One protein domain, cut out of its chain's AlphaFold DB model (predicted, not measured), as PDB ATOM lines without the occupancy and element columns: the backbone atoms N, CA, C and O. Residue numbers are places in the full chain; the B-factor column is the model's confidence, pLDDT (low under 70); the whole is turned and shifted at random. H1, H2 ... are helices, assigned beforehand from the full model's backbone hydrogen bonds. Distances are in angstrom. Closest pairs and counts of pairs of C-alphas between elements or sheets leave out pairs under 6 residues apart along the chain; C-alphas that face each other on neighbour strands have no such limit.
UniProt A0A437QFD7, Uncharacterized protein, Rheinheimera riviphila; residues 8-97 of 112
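What this domain is: This is residues 8 to 97 of the 112 residues of an uncharacterized protein of Rheinheimera riviphila (UniProt A0A437QFD7). What is the main shape? An elongated body is built round one long helix, H2, with H4 crossing it at a wide angle and H3 and the short H5 packed on the half of H2 toward its last residue. H1 makes one end of the long axis and H7 the other, H7 touching no helix and linked to the core through the short H6. What is it made of? The 90 residues printed include seven named helices, H1 to H7 in order along the chain, and no named strand, and the class is all helix. How dense is it? It is only just compact, close to loose, with a radius of gyration of the C-alphas of 14.1 A and spans of 43 by 26 by 20 A.

Where its parts are: Where is the longest helix? H2, residues 24 to 40, runs 23.9 A from C-alpha 24 at (-30.943, -28.642, -42.941) to C-alpha 40 at (-36.852, -6.073, -48.102). Which helices precede and follow it? H1, residues 8 to 19, begins at C-alpha 8 (-16.523, -14.463, -53.674) and spans 16.6 A. H3, residues 42 to 48, spans 10.0 A, and H4, residues 51 to 61, spans 15.3 A. What comes last? H5, residues 65 to 68, spans 5.1 A and H6, residues 74 to 77, spans 5.5 A; H7, residues 81 to 95, spans 18.1 A and ends at C-alpha 95 (-35.529, -2.116, -30.001).

How they stand to each other: What touches the hub, H2? With residues 26 to 31 alone it touches H4, about perpendicular at 78 degrees, the closest C-alphas being those of Ala 30 and Tyr 57, 4.9 A apart. With residues 33 to 37 alone it touches H3, at a steep tilt of 58 degrees, opposite ways, closest at the C-alphas of Gly 37 and Leu 45, 6.1 A. It also touches H5, closest at the C-alphas of Ile 34 and Tyr 65, 7.0 A, and H6, at those of Tyr 40 and Ser 76, 4.5 A. Where do H1 and H7 stand? H1 only just touches H4, with 3 pairs of C-alphas within 8 A, closest at Leu 13 and Ile 61, 6.3 A. H7 is apart from H2 and near H3. How do the backbones run? Every O i to N i+4 pair is within hydrogen-bond range in H1, H3 and H4, against 12 of 13 in H2 and 7 of 11 in H7, while H5 and H6 are too short for such a pair.

The domain as a whole: How large is it? The two C-alphas farthest apart, those of Glu 19 and Gln 86, are 42.9 A apart. Is it continuous? The printed part has no cut, and the links from each helix to the next are tight. Where is confidence low? Residues 74 to 97 have pLDDT under 70, and the mean of the printed part is 78.7.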
ATOM      1  N   GLU A   8     -17.166 -14.017 -54.915       92.50
ATOM      2  CA  GLU A   8     -16.523 -14.463 -53.674       92.50
ATOM      3  C   GLU A   8     -17.552 -14.844 -52.600       92.50
ATOM      4  O   GLU A   8     -17.488 -15.935 -52.030       92.50
ATOM      5  N   GLN A   9     -18.557 -13.992 -52.369       92.38
ATOM      6  CA  GLN A   9     -19.647 -14.279 -51.430       92.38
ATOM      7  C   GLN A   9     -20.413 -15.536 -51.851       92.38
ATOM      8  O   GLN A   9     -20.722 -16.400 -51.029       92.38
ATOM      9  N   ASN A  10     -20.685 -15.676 -53.147       93.00
ATOM     10  CA  ASN A  10     -21.366 -16.839 -53.694       93.00
ATOM     11  C   ASN A  10     -20.541 -18.128 -53.563       93.00
ATOM     12  O   ASN A  10     -21.108 -19.179 -53.256       93.00
ATOM     13  N   GLN A  11     -19.223 -18.065 -53.760       94.25
ATOM     14  CA  GLN A  11     -18.316 -19.198 -53.552       94.25
ATOM     15  C   GLN A  11     -18.259 -19.607 -52.078       94.25
ATOM     16  O   GLN A  11     -18.376 -20.796 -51.779       94.25
ATOM     17  N   HIS A  12     -18.157 -18.639 -51.163       94.06
ATOM     18  CA  HIS A  12     -18.174 -18.902 -49.724       94.06
ATOM     19  C   HIS A  12     -19.476 -19.585 -49.295       94.06
ATOM     20  O   HIS A  12     -19.454 -20.650 -48.683       94.06
ATOM     21  N   LEU A  13     -20.625 -19.027 -49.682       93.19
ATOM     22  CA  LEU A  13     -21.924 -19.602 -49.342       93.19
ATOM     23  C   LEU A  13     -22.116 -21.000 -49.955       93.19
ATOM     24  O   LEU A  13     -22.740 -21.862 -49.335       93.19
ATOM     25  N   ALA A  14     -21.574 -21.256 -51.150       93.00
ATOM     26  CA  ALA A  14     -21.584 -22.586 -51.753       93.00
ATOM     27  C   ALA A  14     -20.718 -23.588 -50.970       93.00
ATOM     28  O   ALA A  14     -21.133 -24.737 -50.808       93.00
ATOM     29  N   ALA A  15     -19.551 -23.169 -50.468       93.69
ATOM     30  CA  ALA A  15     -18.696 -23.994 -49.614       93.69
ATOM     31  C   ALA A  15     -19.395 -24.321 -48.285       93.69
ATOM     32  O   ALA A  15     -19.581 -25.496 -47.971       93.69
ATOM     33  N   VAL A  16     -19.918 -23.301 -47.592       92.94
ATOM     34  CA  VAL A  16     -20.714 -23.467 -46.363       92.94
ATOM     35  C   VAL A  16     -21.864 -24.445 -46.582       92.94
ATOM     36  O   VAL A  16     -22.061 -25.357 -45.789       92.94
ATOM     37  N   THR A  17     -22.616 -24.295 -47.676       91.81
ATOM     38  CA  THR A  17     -23.770 -25.160 -47.972       91.81
ATOM     39  C   THR A  17     -23.364 -26.624 -48.156       91.81
ATOM     40  O   THR A  17     -24.111 -27.516 -47.760       91.81
ATOM     41  N   ARG A  18     -22.195 -26.889 -48.752       92.06
ATOM     42  CA  ARG A  18     -21.686 -28.252 -48.984       92.06
ATOM     43  C   ARG A  18     -21.136 -28.902 -47.718       92.06
ATOM     44  O   ARG A  18     -21.272 -30.109 -47.558       92.06
ATOM     45  N   GLU A  19     -20.513 -28.114 -46.851       92.50
ATOM     46  CA  GLU A  19     -19.824 -28.594 -45.647       92.50
ATOM     47  C   GLU A  19     -20.718 -28.595 -44.400       92.50
ATOM     48  O   GLU A  19     -20.341 -29.132 -43.359       92.50
ATOM     49  N   TYR A  20     -21.914 -28.007 -44.481       92.50
ATOM     50  CA  TYR A  20     -22.807 -27.887 -43.337       92.50
ATOM     51  C   TYR A  20     -23.308 -29.249 -42.833       92.50
ATOM     52  O   TYR A  20     -24.047 -29.961 -43.511       92.50
ATOM     53  N   THR A  21     -22.979 -29.567 -41.580       89.19
ATOM     54  CA  THR A  21     -23.368 -30.812 -40.891       89.19
ATOM     55  C   THR A  21     -24.499 -30.630 -39.873       89.19
ATOM     56  O   THR A  21     -24.834 -31.554 -39.132       89.19
ATOM     57  N   GLY A  22     -25.097 -29.437 -39.801       89.75
ATOM     58  CA  GLY A  22     -26.188 -29.139 -38.873       89.75
ATOM     59  C   GLY A  22     -27.580 -29.478 -39.417       89.75
ATOM     60  O   GLY A  22     -27.765 -30.245 -40.359       89.75
ATOM     61  N   GLN A  23     -28.609 -28.871 -38.823       89.69
ATOM     62  CA  GLN A  23     -29.996 -29.103 -39.229       89.69
ATOM     63  C   GLN A  23     -30.319 -28.393 -40.551       89.69
ATOM     64  O   GLN A  23     -30.385 -27.162 -40.592       89.69
ATOM     65  N   MET A  24     -30.610 -29.161 -41.604       88.12
ATOM     66  CA  MET A  24     -30.943 -28.642 -42.941       88.12
ATOM     67  C   MET A  24     -32.031 -27.550 -42.968       88.12
ATOM     68  O   MET A  24     -31.844 -26.566 -43.684       88.12
ATOM     69  N   PRO A  25     -33.114 -27.610 -42.161       91.25
ATOM     70  CA  PRO A  25     -34.089 -26.515 -42.103       91.25
ATOM     71  C   PRO A  25     -33.488 -25.184 -41.633       91.25
ATOM     72  O   PRO A  25     -33.902 -24.122 -42.088       91.25
ATOM     73  N   THR A  26     -32.489 -25.228 -40.744       89.62
ATOM     74  CA  THR A  26     -31.803 -24.019 -40.267       89.62
ATOM     75  C   THR A  26     -30.944 -23.411 -41.377       89.62
ATOM     76  O   THR A  26     -30.968 -22.196 -41.554       89.62
ATOM     77  N   LEU A  27     -30.234 -24.238 -42.152       92.25
ATOM     78  CA  LEU A  27     -29.457 -23.782 -43.310       92.25
ATOM     79  C   LEU A  27     -30.365 -23.183 -44.391       92.25
ATOM     80  O   LEU A  27     -30.100 -22.089 -44.880       92.25
ATOM     81  N   GLY A  28     -31.466 -23.864 -44.720       91.56
ATOM     82  CA  GLY A  28     -32.446 -23.371 -45.688       91.56
ATOM     83  C   GLY A  28     -33.054 -22.032 -45.271       91.56
ATOM     84  O   GLY A  28     -33.163 -21.125 -46.093       91.56
ATOM     85  N   ALA A  29     -33.379 -21.868 -43.985       92.38
ATOM     86  CA  ALA A  29     -33.866 -20.600 -43.452       92.38
ATOM     87  C   ALA A  29     -32.804 -19.488 -43.513       92.38
ATOM     88  O   ALA A  29     -33.134 -18.367 -43.890       92.38
ATOM     89  N   ALA A  30     -31.537 -19.790 -43.206       92.88
ATOM     90  CA  ALA A  30     -30.439 -18.828 -43.304       92.88
ATOM     91  C   ALA A  30     -30.217 -18.352 -44.753       92.88
ATOM     92  O   ALA A  30     -30.144 -17.155 -45.015       92.88
ATOM     93  N   LEU A  31     -30.196 -19.276 -45.718       93.00
ATOM     94  CA  LEU A  31     -30.080 -18.940 -47.141       93.00
ATOM     95  C   LEU A  31     -31.317 -18.182 -47.655       93.00
ATOM     96  O   LEU A  31     -31.197 -17.217 -48.409       93.00
ATOM     97  N   GLY A  32     -32.515 -18.580 -47.220       90.56
ATOM     98  CA  GLY A  32     -33.761 -17.883 -47.545       90.56
ATOM     99  C   GLY A  32     -33.790 -16.455 -46.999       90.56
ATOM    100  O   GLY A  32     -34.209 -15.534 -47.703       90.56
ATOM    101  N   ALA A  33     -33.269 -16.242 -45.789       91.62
ATOM    102  CA  ALA A  33     -33.168 -14.923 -45.177       91.62
ATOM    103  C   ALA A  33     -32.286 -13.967 -45.994       91.62
ATOM    104  O   ALA A  33     -32.616 -12.789 -46.065       91.62
ATOM    105  N   ILE A  34     -31.252 -14.446 -46.697       92.00
ATOM    106  CA  ILE A  34     -30.462 -13.613 -47.627       92.00
ATOM    107  C   ILE A  34     -31.350 -13.083 -48.765       92.00
ATOM    108  O   ILE A  34     -31.294 -11.905 -49.106       92.00
ATOM    109  N   THR A  35     -32.224 -13.926 -49.322       90.06
ATOM    110  CA  THR A  35     -33.146 -13.512 -50.397       90.06
ATOM    111  C   THR A  35     -34.143 -12.469 -49.899       90.06
ATOM    112  O   THR A  35     -34.350 -11.439 -50.538       90.06
ATOM    113  N   ILE A  36     -34.741 -12.707 -48.729       87.50
ATOM    114  CA  ILE A  36     -35.687 -11.769 -48.117       87.50
ATOM    115  C   ILE A  36     -34.986 -10.465 -47.724       87.50
ATOM    116  O   ILE A  36     -35.530  -9.392 -47.962       87.50
ATOM    117  N   GLY A  37     -33.769 -10.539 -47.186       87.50
ATOM    118  CA  GLY A  37     -32.947  -9.382 -46.847       87.50
ATOM    119  C   GLY A  37     -32.576  -8.553 -48.067       87.50
ATOM    120  O   GLY A  37     -32.627  -7.331 -48.004       87.50
ATOM    121  N   HIS A  38     -32.286  -9.185 -49.203       87.88
ATOM    122  CA  HIS A  38     -32.023  -8.458 -50.439       87.88
ATOM    123  C   HIS A  38     -33.265  -7.717 -50.945       87.88
ATOM    124  O   HIS A  38     -33.178  -6.559 -51.342       87.88
ATOM    125  N   VAL A  39     -34.435  -8.362 -50.885       84.69
ATOM    126  CA  VAL A  39     -35.692  -7.778 -51.371       84.69
ATOM    127  C   VAL A  39     -36.236  -6.710 -50.427       84.69
ATOM    128  O   VAL A  39     -36.716  -5.692 -50.907       84.69
ATOM    129  N   TYR A  40     -36.176  -6.909 -49.109       80.75
ATOM    130  CA  TYR A  40     -36.852  -6.073 -48.102       80.75
ATOM    131  C   TYR A  40     -35.903  -5.316 -47.163       80.75
ATOM    132  O   TYR A  40     -36.367  -4.553 -46.316       80.75
ATOM    133  N   GLY A  41     -34.599  -5.517 -47.283       84.19
ATOM    134  CA  GLY A  41     -33.580  -4.946 -46.412       84.19
ATOM    135  C   GLY A  41     -33.339  -5.743 -45.125       84.19
ATOM    136  O   GLY A  41     -34.244  -6.374 -44.565       84.19
ATOM    137  N   TRP A  42     -32.110  -5.693 -44.604       86.38
ATOM    138  CA  TRP A  42     -31.732  -6.434 -43.389       86.38
ATOM    139  C   TRP A  42     -32.475  -5.948 -42.137       86.38
ATOM    140  O   TRP A  42     -32.669  -6.708 -41.184       86.38
ATOM    141  N   ARG A  43     -32.953  -4.698 -42.129       80.69
ATOM    142  CA  ARG A  43     -33.759  -4.151 -41.029       80.69
ATOM    143  C   ARG A  43     -35.080  -4.895 -40.859       80.69
ATOM    144  O   ARG A  43     -35.507  -5.105 -39.726       80.69
ATOM    145  N   VAL A  44     -35.692  -5.347 -41.953       80.62
ATOM    146  CA  VAL A  44     -36.903  -6.182 -41.908       80.62
ATOM    147  C   VAL A  44     -36.593  -7.560 -41.336       80.62
ATOM    148  O   VAL A  44     -37.363  -8.061 -40.521       80.62
ATOM    149  N   LEU A  45     -35.433  -8.140 -41.656       83.69
ATOM    150  CA  LEU A  45     -35.020  -9.415 -41.066       83.69
ATOM    151  C   LEU A  45     -34.941  -9.342 -39.537       83.69
ATOM    152  O   LEU A  45     -35.437 -10.245 -38.869       83.69
ATOM    153  N   LYS A  46     -34.399  -8.251 -38.976       82.94
ATOM    154  CA  LYS A  46     -34.339  -8.020 -37.516       82.94
ATOM    155  C   LYS A  46     -35.703  -7.849 -36.845       82.94
ATOM    156  O   LYS A  46     -35.790  -7.974 -35.629       82.94
ATOM    157  N   ILE A  47     -36.749  -7.554 -37.614       77.19
ATOM    158  CA  ILE A  47     -38.132  -7.481 -37.121       77.19
ATOM    159  C   ILE A  47     -38.777  -8.868 -37.151       77.19
ATOM    160  O   ILE A  47     -39.463  -9.256 -36.210       77.19
ATOM    161  N   VAL A  48     -38.576  -9.601 -38.246       79.88
ATOM    162  CA  VAL A  48     -39.215 -10.901 -38.494       79.88
ATOM    163  C   VAL A  48     -38.580 -12.014 -37.660       79.88
ATOM    164  O   VAL A  48     -39.265 -12.943 -37.234       79.88
ATOM    165  N   HIS A  49     -37.278 -11.926 -37.406       83.31
ATOM    166  CA  HIS A  49     -36.528 -12.929 -36.666       83.31
ATOM    167  C   HIS A  49     -36.007 -12.380 -35.343       83.31
ATOM    168  O   HIS A  49     -35.581 -11.232 -35.243       83.31
ATOM    169  N   SER A  50     -35.977 -13.243 -34.322       84.75
ATOM    170  CA  SER A  50     -35.337 -12.898 -33.055       84.75
ATOM    171  C   SER A  50     -33.831 -12.635 -33.258       84.75
ATOM    172  O   SER A  50     -33.210 -13.281 -34.115       84.75
ATOM    173  N   PRO A  51     -33.199 -11.769 -32.444       84.88
ATOM    174  CA  PRO A  51     -31.757 -11.522 -32.525       84.88
ATOM    175  C   PRO A  51     -30.917 -12.800 -32.392       84.88
ATOM    176  O   PRO A  51     -29.903 -12.955 -33.069       84.88
ATOM    177  N   ALA A  52     -31.357 -13.747 -31.557       87.50
ATOM    178  CA  ALA A  52     -30.689 -15.034 -31.378       87.50
ATOM    179  C   ALA A  52     -30.753 -15.899 -32.647       87.50
ATOM    180  O   ALA A  52     -29.765 -16.531 -33.021       87.50
ATOM    181  N   THR A  53     -31.901 -15.902 -33.329       88.88
ATOM    182  CA  THR A  53     -32.097 -16.628 -34.590       88.88
ATOM    183  C   THR A  53     -31.228 -16.047 -35.699       88.88
ATOM    184  O   THR A  53     -30.541 -16.805 -36.380       88.88
ATOM    185  N   LEU A  54     -31.200 -14.720 -35.845       88.75
ATOM    186  CA  LEU A  54     -30.355 -14.071 -36.848       88.75
ATOM    187  C   LEU A  54     -28.883 -14.329 -36.599       88.75
ATOM    188  O   LEU A  54     -28.198 -14.755 -37.518       88.75
ATOM    189  N   LYS A  55     -28.424 -14.182 -35.354       91.62
ATOM    190  CA  LYS A  55     -27.039 -14.485 -34.990       91.62
ATOM    191  C   LYS A  55     -26.675 -15.935 -35.304       91.62
ATOM    192  O   LYS A  55     -25.584 -16.210 -35.787       91.62
ATOM    193  N   LYS A  56     -27.592 -16.879 -35.058       92.19
ATOM    194  CA  LYS A  56     -27.392 -18.283 -35.439       92.19
ATOM    195  C   LYS A  56     -27.248 -18.425 -36.951       92.19
ATOM    196  O   LYS A  56     -26.381 -19.169 -37.388       92.19
ATOM    197  N   TYR A  57     -28.085 -17.745 -37.731       93.94
ATOM    198  CA  TYR A  57     -27.971 -17.787 -39.181       93.94
ATOM    199  C   TYR A  57     -26.651 -17.182 -39.647       93.94
ATOM    200  O   TYR A  57     -25.934 -17.876 -40.351       93.94
ATOM    201  N   GLU A  58     -26.287 -15.983 -39.188       92.75
ATOM    202  CA  GLU A  58     -25.016 -15.307 -39.500       92.75
ATOM    203  C   GLU A  58     -23.803 -16.189 -39.181       92.75
ATOM    204  O   GLU A  58     -22.904 -16.324 -40.005       92.75
ATOM    205  N   ASN A  59     -23.815 -16.885 -38.040       93.12
ATOM    206  CA  ASN A  59     -22.765 -17.844 -37.686       93.12
ATOM    207  C   ASN A  59     -22.676 -19.034 -38.654       93.12
ATOM    208  O   ASN A  59     -21.605 -19.614 -38.799       93.12
ATOM    209  N   ILE A  60     -23.792 -19.437 -39.267       92.38
ATOM    210  CA  ILE A  60     -23.811 -20.507 -40.271       92.38
ATOM    211  C   ILE A  60     -23.264 -19.980 -41.595       92.38
ATOM    212  O   ILE A  60     -22.413 -20.633 -42.179       92.38
ATOM    213  N   ILE A  61     -23.743 -18.823 -42.065       91.75
ATOM    214  CA  ILE A  61     -23.361 -18.260 -43.373       91.75
ATOM    215  C   ILE A  61     -21.994 -17.569 -43.382       91.75
ATOM    216  O   ILE A  61     -21.484 -17.309 -44.465       91.75
ATOM    217  N   GLY A  62     -21.427 -17.247 -42.218       92.00
ATOM    218  CA  GLY A  62     -20.119 -16.596 -42.087       92.00
ATOM    219  C   GLY A  62     -20.116 -15.085 -42.341       92.00
ATOM    220  O   GLY A  62     -19.068 -14.456 -42.230       92.00
ATOM    221  N   PHE A  63     -21.275 -14.489 -42.632       93.25
ATOM    222  CA  PHE A  63     -21.434 -13.065 -42.934       93.25
ATOM    223  C   PHE A  63     -22.563 -12.448 -42.120       93.25
ATOM    224  O   PHE A  63     -23.525 -13.128 -41.749       93.25
ATOM    225  N   LYS A  64     -22.489 -11.132 -41.909       90.88
ATOM    226  CA  LYS A  64     -23.626 -10.379 -41.376       90.88
ATOM    227  C   LYS A  64     -24.615 -10.056 -42.483       90.88
ATOM    228  O   LYS A  64     -24.229  -9.702 -43.596       90.88
ATOM    229  N   TYR A  65     -25.907 -10.059 -42.163       88.25
ATOM    230  CA  TYR A  65     -26.919  -9.623 -43.135       88.25
ATOM    231  C   TYR A  65     -26.753  -8.154 -43.537       88.25
ATOM    232  O   TYR A  65     -27.135  -7.778 -44.641       88.25
ATOM    233  N   GLU A  66     -26.148  -7.345 -42.667       87.50
ATOM    234  CA  GLU A  66     -25.795  -5.943 -42.930       87.50
ATOM    235  C   GLU A  66     -24.763  -5.783 -44.056       87.50
ATOM    236  O   GLU A  66     -24.742  -4.754 -44.721       87.50
ATOM    237  N   GLU A  67     -23.926  -6.799 -44.276       87.88
ATOM    238  CA  GLU A  67     -22.866  -6.802 -45.294       87.88
ATOM    239  C   GLU A  67     -23.360  -7.379 -46.629       87.88
ATOM    240  O   GLU A  67     -22.847  -7.035 -47.691       87.88
ATOM    241  N   LEU A  68     -24.361  -8.264 -46.580       86.56
ATOM    242  CA  LEU A  68     -24.908  -8.945 -47.756       86.56
ATOM    243  C   LEU A  68     -26.105  -8.222 -48.381       86.56
ATOM    244  O   LEU A  68     -26.401  -8.419 -49.558       86.56
ATOM    245  N   CYS A  69     -26.854  -7.463 -47.583       87.75
ATOM    246  CA  CYS A  69     -28.150  -6.921 -47.970       87.75
ATOM    247  C   CYS A  69     -28.204  -5.402 -47.755       87.75
ATOM    248  O   CYS A  69     -27.590  -4.890 -46.820       87.75
ATOM    249  N   PRO A  70     -28.990  -4.668 -48.560       84.19
ATOM    250  CA  PRO A  70     -29.250  -3.253 -48.315       84.19
ATOM    251  C   PRO A  70     -29.964  -3.039 -46.972       84.19
ATOM    252  O   PRO A  70     -30.640  -3.926 -46.449       84.19
ATOM    253  N   GLU A  71     -29.840  -1.840 -46.406       79.88
ATOM    254  CA  GLU A  71     -30.463  -1.499 -45.122       79.88
ATOM    255  C   GLU A  71     -31.994  -1.501 -45.185       79.88
ATOM    256  O   GLU A  71     -32.666  -2.130 -44.361       79.88
ATOM    257  N   ILE A  72     -32.534  -0.815 -46.188       74.19
ATOM    258  CA  ILE A  72     -33.957  -0.688 -46.507       74.19
ATOM    259  C   ILE A  72     -34.045  -0.633 -48.037       74.19
ATOM    260  O   ILE A  72     -33.156  -0.087 -48.689       74.19
ATOM    261  N   THR A  73     -35.102  -1.186 -48.618       72.19
ATOM    262  CA  THR A  73     -35.377  -1.148 -50.058       72.19
ATOM    263  C   THR A  73     -36.720  -0.476 -50.334       72.19
ATOM    264  O   THR A  73     -37.575  -0.344 -49.456       72.19
ATOM    265  N   GLU A  74     -36.967  -0.104 -51.589       62.00
ATOM    266  CA  GLU A  74     -38.290   0.374 -52.014       62.00
ATOM    267  C   GLU A  74     -39.384  -0.671 -51.752       62.00
ATOM    268  O   GLU A  74     -40.527  -0.327 -51.449       62.00
ATOM    269  N   LEU A  75     -39.043  -1.963 -51.791       61.12
ATOM    270  CA  LEU A  75     -39.980  -3.049 -51.519       61.12
ATOM    271  C   LEU A  75     -40.224  -3.299 -50.027       61.12
ATOM    272  O   LEU A  75     -41.294  -3.809 -49.688       61.12
ATOM    273  N   SER A  76     -39.355  -2.817 -49.128       55.91
ATOM    274  CA  SER A  76     -39.702  -2.659 -47.706       55.91
ATOM    275  C   SER A  76     -41.004  -1.865 -47.540       55.91
ATOM    276  O   SER A  76     -41.756  -2.086 -46.588       55.91
ATOM    277  N   SER A  77     -41.300  -0.963 -48.489       51.19
ATOM    278  CA  SER A  77     -42.500  -0.131 -48.480       51.19
ATOM    279  C   SER A  77     -43.760  -0.795 -49.068       51.19
ATOM    280  O   SER A  77     -44.878  -0.426 -48.702       51.19
ATOM    281  N   ARG A  78     -43.612  -1.807 -49.940       50.28
ATOM    282  CA  ARG A  78     -44.653  -2.187 -50.916       50.28
ATOM    283  C   ARG A  78     -45.692  -3.215 -50.458       50.28
ATOM    284  O   ARG A  78     -46.734  -3.290 -51.092       50.28
ATOM    285  N   ASN A  79     -45.472  -3.941 -49.358       48.34
ATOM    286  CA  ASN A  79     -46.493  -4.856 -48.804       48.34
ATOM    287  C   ASN A  79     -46.999  -4.490 -47.397       48.34
ATOM    288  O   ASN A  79     -48.045  -4.972 -46.980       48.34
ATOM    289  N   VAL A  80     -46.328  -3.591 -46.671       47.88
ATOM    290  CA  VAL A  80     -46.752  -3.119 -45.330       47.88
ATOM    291  C   VAL A  80     -46.303  -1.669 -45.069       47.88
ATOM    292  O   VAL A  80     -46.622  -1.077 -44.039       47.88
ATOM    293  N   GLY A  81     -45.542  -1.039 -45.965       45.41
ATOM    294  CA  GLY A  81     -44.627   0.014 -45.539       45.41
ATOM    295  C   GLY A  81     -45.054   1.472 -45.676       45.41
ATOM    296  O   GLY A  81     -44.370   2.310 -45.098       45.41
ATOM    297  N   PHE A  82     -46.235   1.792 -46.215       42.56
ATOM    298  CA  PHE A  82     -46.846   3.100 -45.909       42.56
ATOM    299  C   PHE A  82     -47.281   3.190 -44.426       42.56
ATOM    300  O   PHE A  82     -47.217   4.251 -43.814       42.56
ATOM    301  N   ARG A  83     -47.628   2.053 -43.793       49.56
ATOM    302  CA  ARG A  83     -47.881   1.948 -42.336       49.56
ATOM    303  C   ARG A  83     -46.606   1.815 -41.507       49.56
ATOM    304  O   ARG A  83     -46.583   2.180 -40.333       49.56
ATOM    305  N   MET A  84     -45.553   1.267 -42.102       48.22
ATOM    306  CA  MET A  84     -44.318   0.953 -41.396       48.22
ATOM    307  C   MET A  84     -43.403   2.178 -41.265       48.22
ATOM    308  O   MET A  84     -42.670   2.233 -40.296       48.22
ATOM    309  N   TYR A  85     -43.505   3.220 -42.104       45.84
ATOM    310  CA  TYR A  85     -42.744   4.472 -41.912       45.84
ATOM    311  C   TYR A  85     -43.019   5.147 -40.549       45.84
ATOM    312  O   TYR A  85     -42.085   5.559 -39.864       45.84
ATOM    313  N   GLN A  86     -44.278   5.170 -40.083       50.59
ATOM    314  CA  GLN A  86     -44.615   5.671 -38.738       50.59
ATOM    315  C   GLN A  86     -44.203   4.702 -37.617       50.59
ATOM    316  O   GLN A  86     -43.803   5.134 -36.536       50.59
ATOM    317  N   LYS A  87     -44.264   3.385 -37.863       51.34
ATOM    318  CA  LYS A  87     -43.958   2.366 -36.846       51.34
ATOM    319  C   LYS A  87     -42.468   2.053 -36.719       51.34
ATOM    320  O   LYS A  87     -42.036   1.790 -35.613       51.34
ATOM    321  N   ILE A  88     -41.668   2.143 -37.778       51.78
ATOM    322  CA  ILE A  88     -40.214   1.900 -37.810       51.78
ATOM    323  C   ILE A  88     -39.494   2.869 -36.879       51.78
ATOM    324  O   ILE A  88     -38.715   2.424 -36.050       51.78
ATOM    325  N   GLY A  89     -39.781   4.172 -36.935       51.25
ATOM    326  CA  GLY A  89     -39.127   5.145 -36.051       51.25
ATOM    327  C   GLY A  89     -39.368   4.860 -34.563       51.25
ATOM    328  O   GLY A  89     -38.424   4.830 -33.776       51.25
ATOM    329  N   ALA A  90     -40.620   4.589 -34.182       55.78
ATOM    330  CA  ALA A  90     -40.978   4.233 -32.808       55.78
ATOM    331  C   ALA A  90     -40.460   2.837 -32.409       55.78
ATOM    332  O   ALA A  90     -39.934   2.660 -31.316       55.78
ATOM    333  N   PHE A  91     -40.531   1.861 -33.314       52.88
ATOM    334  CA  PHE A  91     -40.084   0.486 -33.100       52.88
ATOM    335  C   PHE A  91     -38.565   0.388 -32.948       52.88
ATOM    336  O   PHE A  91     -38.097  -0.296 -32.046       52.88
ATOM    337  N   TRP A  92     -37.775   1.109 -33.751       53.25
ATOM    338  CA  TRP A  92     -36.322   1.161 -33.571       53.25
ATOM    339  C   TRP A  92     -35.940   1.883 -32.287       53.25
ATOM    340  O   TRP A  92     -35.008   1.434 -31.636       53.25
ATOM    341  N   LYS A  93     -36.676   2.917 -31.855       54.69
ATOM    342  CA  LYS A  93     -36.470   3.493 -30.516       54.69
ATOM    343  C   LYS A  93     -36.747   2.469 -29.406       54.69
ATOM    344  O   LYS A  93     -36.018   2.456 -28.425       54.69
ATOM    345  N   VAL A  94     -37.735   1.587 -29.561       57.41
ATOM    346  CA  VAL A  94     -38.021   0.505 -28.595       57.41
ATOM    347  C   VAL A  94     -36.944  -0.590 -28.633       57.41
ATOM    348  O   VAL A  94     -36.416  -0.962 -27.592       57.41
ATOM    349  N   VAL A  95     -36.556  -1.070 -29.820       47.53
ATOM    350  CA  VAL A  95     -35.529  -2.116 -30.001       47.53
ATOM    351  C   VAL A  95     -34.127  -1.636 -29.608       47.53
ATOM    352  O   VAL A  95     -33.342  -2.412 -29.074       47.53
ATOM    353  N   LEU A  96     -33.814  -0.355 -29.824       54.66
ATOM    354  CA  LEU A  96     -32.572   0.288 -29.375       54.66
ATOM    355  C   LEU A  96     -32.630   0.724 -27.898       54.66
ATOM    356  O   LEU A  96     -31.700   1.369 -27.422       54.66
ATOM    357  N   GLY A  97     -33.712   0.410 -27.171       45.44
ATOM    358  CA  GLY A  97     -33.859   0.713 -25.742       45.44
ATOM    359  C   GLY A  97     -34.014   2.202 -25.403       45.44
ATOM    360  O   GLY A  97     -33.893   2.584 -24.244       45.44
TER     361      GLY A  97